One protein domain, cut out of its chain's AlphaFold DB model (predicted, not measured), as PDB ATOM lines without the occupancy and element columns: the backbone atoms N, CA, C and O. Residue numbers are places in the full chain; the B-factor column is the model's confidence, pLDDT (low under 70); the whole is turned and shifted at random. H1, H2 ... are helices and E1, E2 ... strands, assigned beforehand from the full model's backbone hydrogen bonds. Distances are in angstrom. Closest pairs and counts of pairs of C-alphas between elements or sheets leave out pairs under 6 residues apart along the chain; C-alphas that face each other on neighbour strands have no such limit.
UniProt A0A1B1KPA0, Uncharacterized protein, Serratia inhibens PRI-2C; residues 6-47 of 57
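What this domain is: This is residues 6 to 47 of the 57 residues of an uncharacterized protein of Serratia inhibens PRI-2C (UniProt A0A1B1KPA0). Three antiparallel strands make a long, narrow sheet, and one short helix, H1, stands up from one face of it, over E2 in the middle. The two hairpin turns stretch the sheet out at opposite ends, and after H1 residues 40 to 47 run back toward the E1 side of the sheet. The printed part has 42 residues with three named strands and one named helix, in the order E1, E2, E3, H1; the sheet's order is E1, E2, E3, and the class is mixed, helices and strands. The whole is compact, with a radius of gyration of the C-alphas of 10.0 A, yet elongated in outline, spanning 33 by 18 by 14 A.

How they stand to each other: Start at Gly 6, where E1, residues 6 to 11, begins, and go on to E2, residues 17 to 23; the two are a hairpin, antiparallel with 160 degrees between their directions. Look at C-alphas 9 and 20, which face each other at 4.3 A, and at N 10 and O 19, within hydrogen-bond range at 2.8 A, as are N 18 and O 10 at 2.7 A. Next comes E3, residues 29 to 32, in a second hairpin with E2, antiparallel at 144 degrees; here N 20 and O 32 are 2.7 A apart and N 30 and O 22 are 2.8 A apart, both within hydrogen-bond range. The three strands are a meander, each the antiparallel neighbour of the one before, with E1 and E3 as edge strands and E2 as the inner strand. One residue further on you reach H1, residues 34 to 39, which is on the sheet at a height over the sheet of 8.8 A. It lies over E2, but only just over E2 alone: dropped onto the local plane, 4 of its 6 C-alphas fall on E2 and 2 on E3. Its line rises 45 degrees out of that plane, and it stands up from the sheet. The closest C-alphas of E2 and H1 are those of His 19 and Ala 34, 5.7 A apart. In H1 every O i to N i+4 pair is within hydrogen-bond range.

Where its parts are: Find C-alpha 6 at (94.097, 149.349, 198.007); from there E1 runs 14.5 A to C-alpha 11. E2 begins at C-alpha 17, at (82.235, 150.477, 204.907), and is the longest strand, 7 residues and 17.7 A. E3 runs 10.1 A from Glu 29 to Phe 32. H1 runs 8.6 A from Ala 34 to Ser 39, ending at (84.627, 153.406, 190.104).

The domain as a whole: The two C-alphas farthest apart are those of Asp 14 and Val 26, 33.1 A, one in each hairpin's link. The links E1 to E2, E2 to E3 and E3 to H1 are tight. The printed part has no cut, and the C-alphas of Gly 6 and Glu 47, its first and last residues, are 10.3 A apart. The mean pLDDT of the printed part of this model is 89.9, and no printed residue is under 70.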
ATOM      1  N   GLY A   6      94.841 149.551 196.768       91.50
ATOM      2  CA  GLY A   6      94.097 149.349 198.007       91.50
ATOM      3  C   GLY A   6      94.973 148.739 199.097       91.50
ATOM      4  O   GLY A   6      95.651 147.738 198.863       91.50
ATOM      5  N   ILE A   7      94.922 149.330 200.292       93.12
ATOM      6  CA  ILE A   7      95.684 148.886 201.465       93.12
ATOM      7  C   ILE A   7      94.768 148.229 202.494       93.12
ATOM      8  O   ILE A   7      95.060 147.135 202.968       93.12
ATOM      9  N   LYS A   8      93.659 148.885 202.851       93.12
ATOM     10  CA  LYS A   8      92.700 148.396 203.856       93.12
ATOM     11  C   LYS A   8      91.337 149.053 203.690       93.12
ATOM     12  O   LYS A   8      91.253 150.198 203.252       93.12
ATOM     13  N   ARG A   9      90.269 148.366 204.092       92.94
ATOM     14  CA  ARG A   9      88.920 148.940 204.186       92.94
ATOM     15  C   ARG A   9      88.574 149.217 205.640       92.94
ATOM     16  O   ARG A   9      88.756 148.360 206.498       92.94
ATOM     17  N   VAL A  10      88.082 150.417 205.912       92.19
ATOM     18  CA  VAL A  10      87.660 150.849 207.241       92.19
ATOM     19  C   VAL A  10      86.149 150.694 207.355       92.19
ATOM     20  O   VAL A  10      85.409 151.260 206.549       92.19
ATOM     21  N   LEU A  11      85.689 149.938 208.347       91.25
ATOM     22  CA  LEU A  11      84.279 149.673 208.616       91.25
ATOM     23  C   LEU A  11      83.791 150.521 209.786       91.25
ATOM     24  O   LEU A  11      84.487 150.710 210.774       91.25
ATOM     25  N   LEU A  12      82.569 151.016 209.681       89.19
ATOM     26  CA  LEU A  12      81.818 151.587 210.787       89.19
ATOM     27  C   LEU A  12      81.452 150.499 211.800       89.19
ATOM     28  O   LEU A  12      81.424 149.312 211.478       89.19
ATOM     29  N   SER A  13      81.083 150.923 213.006       84.50
ATOM     30  CA  SER A  13      80.615 150.033 214.077       84.50
ATOM     31  C   SER A  13      79.385 149.199 213.692       84.50
ATOM     32  O   SER A  13      79.151 148.153 214.285       84.50
ATOM     33  N   ASP A  14      78.622 149.642 212.689       84.88
ATOM     34  CA  ASP A  14      77.455 148.942 212.133       84.88
ATOM     35  C   ASP A  14      77.829 147.870 211.081       84.88
ATOM     36  O   ASP A  14      76.973 147.162 210.564       84.88
ATOM     37  N   GLY A  15      79.115 147.739 210.728       82.06
ATOM     38  CA  GLY A  15      79.598 146.825 209.683       82.06
ATOM     39  C   GLY A  15      79.536 147.397 208.260       82.06
ATOM     40  O   GLY A  15      79.987 146.758 207.314       82.06
ATOM     41  N   ALA A  16      79.027 148.619 208.085       88.25
ATOM     42  CA  ALA A  16      79.081 149.337 206.813       88.25
ATOM     43  C   ALA A  16      80.491 149.879 206.529       88.25
ATOM     44  O   ALA A  16      81.194 150.308 207.437       88.25
ATOM     45  N   ILE A  17      80.915 149.931 205.264       89.19
ATOM     46  CA  ILE A  17      82.235 150.477 204.907       89.19
ATOM     47  C   ILE A  17      82.215 152.008 205.037       89.19
ATOM     48  O   ILE A  17      81.451 152.679 204.344       89.19
ATOM     49  N   LYS A  18      83.083 152.562 205.893       90.00
ATOM     50  CA  LYS A  18      83.297 154.009 206.067       90.00
ATOM     51  C   LYS A  18      84.076 154.584 204.884       90.00
ATOM     52  O   LYS A  18      83.616 155.507 204.222       90.00
ATOM     53  N   HIS A  19      85.267 154.045 204.639       93.12
ATOM     54  CA  HIS A  19      86.173 154.431 203.556       93.12
ATOM     55  C   HIS A  19      87.232 153.343 203.344       93.12
ATOM     56  O   HIS A  19      87.428 152.472 204.186       93.12
ATOM     57  N   VAL A  20      87.926 153.398 202.220       92.44
ATOM     58  CA  VAL A  20      89.036 152.527 201.850       92.44
ATOM     59  C   VAL A  20      90.305 153.362 201.849       92.44
ATOM     60  O   VAL A  20      90.331 154.447 201.275       92.44
ATOM     61  N   VAL A  21      91.347 152.875 202.511       93.06
ATOM     62  CA  VAL A  21      92.676 153.476 202.462       93.06
ATOM     63  C   VAL A  21      93.413 152.886 201.272       93.06
ATOM     64  O   VAL A  21      93.505 151.661 201.133       93.06
ATOM     65  N   VAL A  22      93.924 153.765 200.427       92.94
ATOM     66  CA  VAL A  22      94.741 153.438 199.266       92.94
ATOM     67  C   VAL A  22      96.086 154.129 199.388       92.94
ATOM     68  O   VAL A  22      96.188 155.179 200.013       92.94
ATOM     69  N   GLU A  23      97.099 153.551 198.776       93.00
ATOM     70  CA  GLU A  23      98.423 154.141 198.639       93.00
ATOM     71  C   GLU A  23      98.637 154.514 197.173       93.00
ATOM     72  O   GLU A  23      98.270 153.756 196.270       93.00
ATOM     73  N   ASP A  24      99.176 155.703 196.941       90.44
ATOM     74  CA  ASP A  24      99.602 156.161 195.622       90.44
ATOM     75  C   ASP A  24     101.027 155.679 195.281       90.44
ATOM     76  O   ASP A  24     101.776 155.257 196.158       90.44
ATOM     77  N   ASP A  25     101.452 155.802 194.022       86.81
ATOM     78  CA  ASP A  25     102.793 155.413 193.549       86.81
ATOM     79  C   ASP A  25     103.938 156.110 194.313       86.81
ATOM     80  O   ASP A  25     105.028 155.563 194.470       86.81
ATOM     81  N   VAL A  26     103.675 157.305 194.851       88.44
ATOM     82  CA  VAL A  26     104.631 158.058 195.680       88.44
ATOM     83  C   VAL A  26     104.639 157.652 197.163       88.44
ATOM     84  O   VAL A  26     105.387 158.240 197.942       88.44
ATOM     85  N   GLY A  27     103.823 156.669 197.564       86.56
ATOM     86  CA  GLY A  27     103.671 156.230 198.956       86.56
ATOM     87  C   GLY A  27     102.769 157.131 199.807       86.56
ATOM     88  O   GLY A  27     102.884 157.131 201.030       86.56
ATOM     89  N   ASP A  28     101.913 157.942 199.178       91.19
ATOM     90  CA  ASP A  28     100.956 158.810 199.878       91.19
ATOM     91  C   ASP A  28      99.670 158.032 200.182       91.19
ATOM     92  O   ASP A  28      99.020 157.504 199.273       91.19
ATOM     93  N   GLU A  29      99.297 157.961 201.460       92.25
ATOM     94  CA  GLU A  29      98.060 157.315 201.893       92.25
ATOM     95  C   GLU A  29      96.864 158.250 201.689       92.25
ATOM     96  O   GLU A  29      96.792 159.356 202.230       92.25
ATOM     97  N   ARG A  30      95.864 157.774 200.952       91.56
ATOM     98  CA  ARG A  30      94.614 158.483 200.685       91.56
ATOM     99  C   ARG A  30      93.416 157.662 201.101       91.56
ATOM    100  O   ARG A  30      93.441 156.437 201.108       91.56
ATOM    101  N   THR A  31      92.329 158.351 201.422       91.62
ATOM    102  CA  THR A  31      91.052 157.709 201.730       91.62
ATOM    103  C   THR A  31      90.071 157.939 200.593       91.62
ATOM    104  O   THR A  31      89.877 159.062 200.135       91.62
ATOM    105  N   PHE A  32      89.448 156.860 200.136       91.19
ATOM    106  CA  PHE A  32      88.403 156.871 199.121       91.19
ATOM    107  C   PHE A  32      87.119 156.299 199.702       91.19
ATOM    108  O   PHE A  32      87.143 155.385 200.523       91.19
ATOM    109  N   ALA A  33      85.967 156.794 199.259       91.94
ATOM    110  CA  ALA A  33      84.725 156.081 199.521       91.94
ATOM    111  C   ALA A  33      84.752 154.731 198.786       91.94
ATOM    112  O   ALA A  33      85.336 154.616 197.711       91.94
ATOM    113  N   ALA A  34      84.073 153.714 199.324       89.81
ATOM    114  CA  ALA A  34      83.994 152.406 198.666       89.81
ATOM    115  C   ALA A  34      83.458 152.511 197.227       89.81
ATOM    116  O   ALA A  34      83.903 151.791 196.339       89.81
ATOM    117  N   ARG A  35      82.527 153.446 196.986       90.50
ATOM    118  CA  ARG A  35      81.946 153.677 195.661       90.50
ATOM    119  C   ARG A  35      82.963 154.249 194.675       90.50
ATOM    120  O   ARG A  35      83.051 153.750 193.558       90.50
ATOM    121  N   ASP A  36      83.732 155.249 195.096       91.06
ATOM    122  CA  ASP A  36      84.806 155.832 194.290       91.06
ATOM    123  C   ASP A  36      85.921 154.816 194.041       91.06
ATOM    124  O   ASP A  36      86.342 154.656 192.906       91.06
ATOM    125  N   TYR A  37      86.316 154.036 195.051       90.31
ATOM    126  CA  TYR A  37      87.327 152.983 194.909       90.31
ATOM    127  C   TYR A  37      86.995 151.979 193.789       90.31
ATOM    128  O   TYR A  37      87.846 151.641 192.967       90.31
ATOM    129  N   ILE A  38      85.736 151.525 193.744       88.75
ATOM    130  CA  ILE A  38      85.236 150.622 192.698       88.75
ATOM    131  C   ILE A  38      85.176 151.343 191.345       88.75
ATOM    132  O   ILE A  38      85.537 150.756 190.327       88.75
ATOM    133  N   SER A  39      84.730 152.603 191.328       90.31
ATOM    134  CA  SER A  39      84.627 153.406 190.104       90.31
ATOM    135  C   SER A  39      85.990 153.678 189.463       90.31
ATOM    136  O   SER A  39      86.099 153.659 188.240       90.31
ATOM    137  N   GLU A  40      87.021 153.887 190.278       88.38
ATOM    138  CA  GLU A  40      88.403 154.095 189.841       88.38
ATOM    139  C   GLU A  40      89.077 152.787 189.383       88.38
ATOM    140  O   GLU A  40      90.146 152.816 188.777       88.38
ATOM    141  N   GLY A  41      88.461 151.624 189.641       89.00
ATOM    142  CA  GLY A  41      88.989 150.321 189.227       89.00
ATOM    143  C   GLY A  41      90.263 149.910 189.972       89.00
ATOM    144  O   GLY A  41      91.098 149.193 189.418       89.00
ATOM    145  N   ILE A  42      90.426 150.365 191.216       89.19
ATOM    146  CA  ILE A  42      91.634 150.153 192.023       89.19
ATOM    147  C   ILE A  42      91.759 148.676 192.438       89.19
ATOM    148  O   ILE A  42      90.769 148.009 192.746       89.19
ATOM    149  N   GLN A  43      92.990 148.156 192.436       88.81
ATOM    150  CA  GLN A  43      93.313 146.768 192.786       88.81
ATOM    151  C   GLN A  43      94.105 146.691 194.108       88.81
ATOM    152  O   GLN A  43      94.910 147.585 194.392       88.81
ATOM    153  N   PRO A  44      93.948 145.615 194.900       88.50
ATOM    154  CA  PRO A  44      92.976 144.524 194.732       88.50
ATOM    155  C   PRO A  44      91.536 144.990 195.042       88.50
ATOM    156  O   PRO A  44      91.362 146.039 195.660       88.50
ATOM    157  N   PRO A  45      90.483 144.287 194.600       88.38
ATOM    158  CA  PRO A  45      89.103 144.668 194.897       88.38
ATOM    159  C   PRO A  45      88.862 144.817 196.403       88.38
ATOM    160  O   PRO A  45      89.516 144.181 197.227       88.38
ATOM    161  N   LEU A  46      87.874 145.642 196.759       87.06
ATOM    162  CA  LEU A  46      87.548 145.979 198.149       87.06
ATOM    163  C   LEU A  46      87.368 144.733 199.037       87.06
ATOM    164  O   LEU A  46      87.624 144.789 200.231       87.06
ATOM    165  N   GLU A  47      86.883 143.634 198.464       86.94
ATOM    166  CA  GLU A  47      86.568 142.385 199.161       86.94
ATOM    167  C   GLU A  47      87.817 141.622 199.606       86.94
ATOM    168  O   GLU A  47      87.769 140.892 200.590       86.94
TER     169      GLU A  47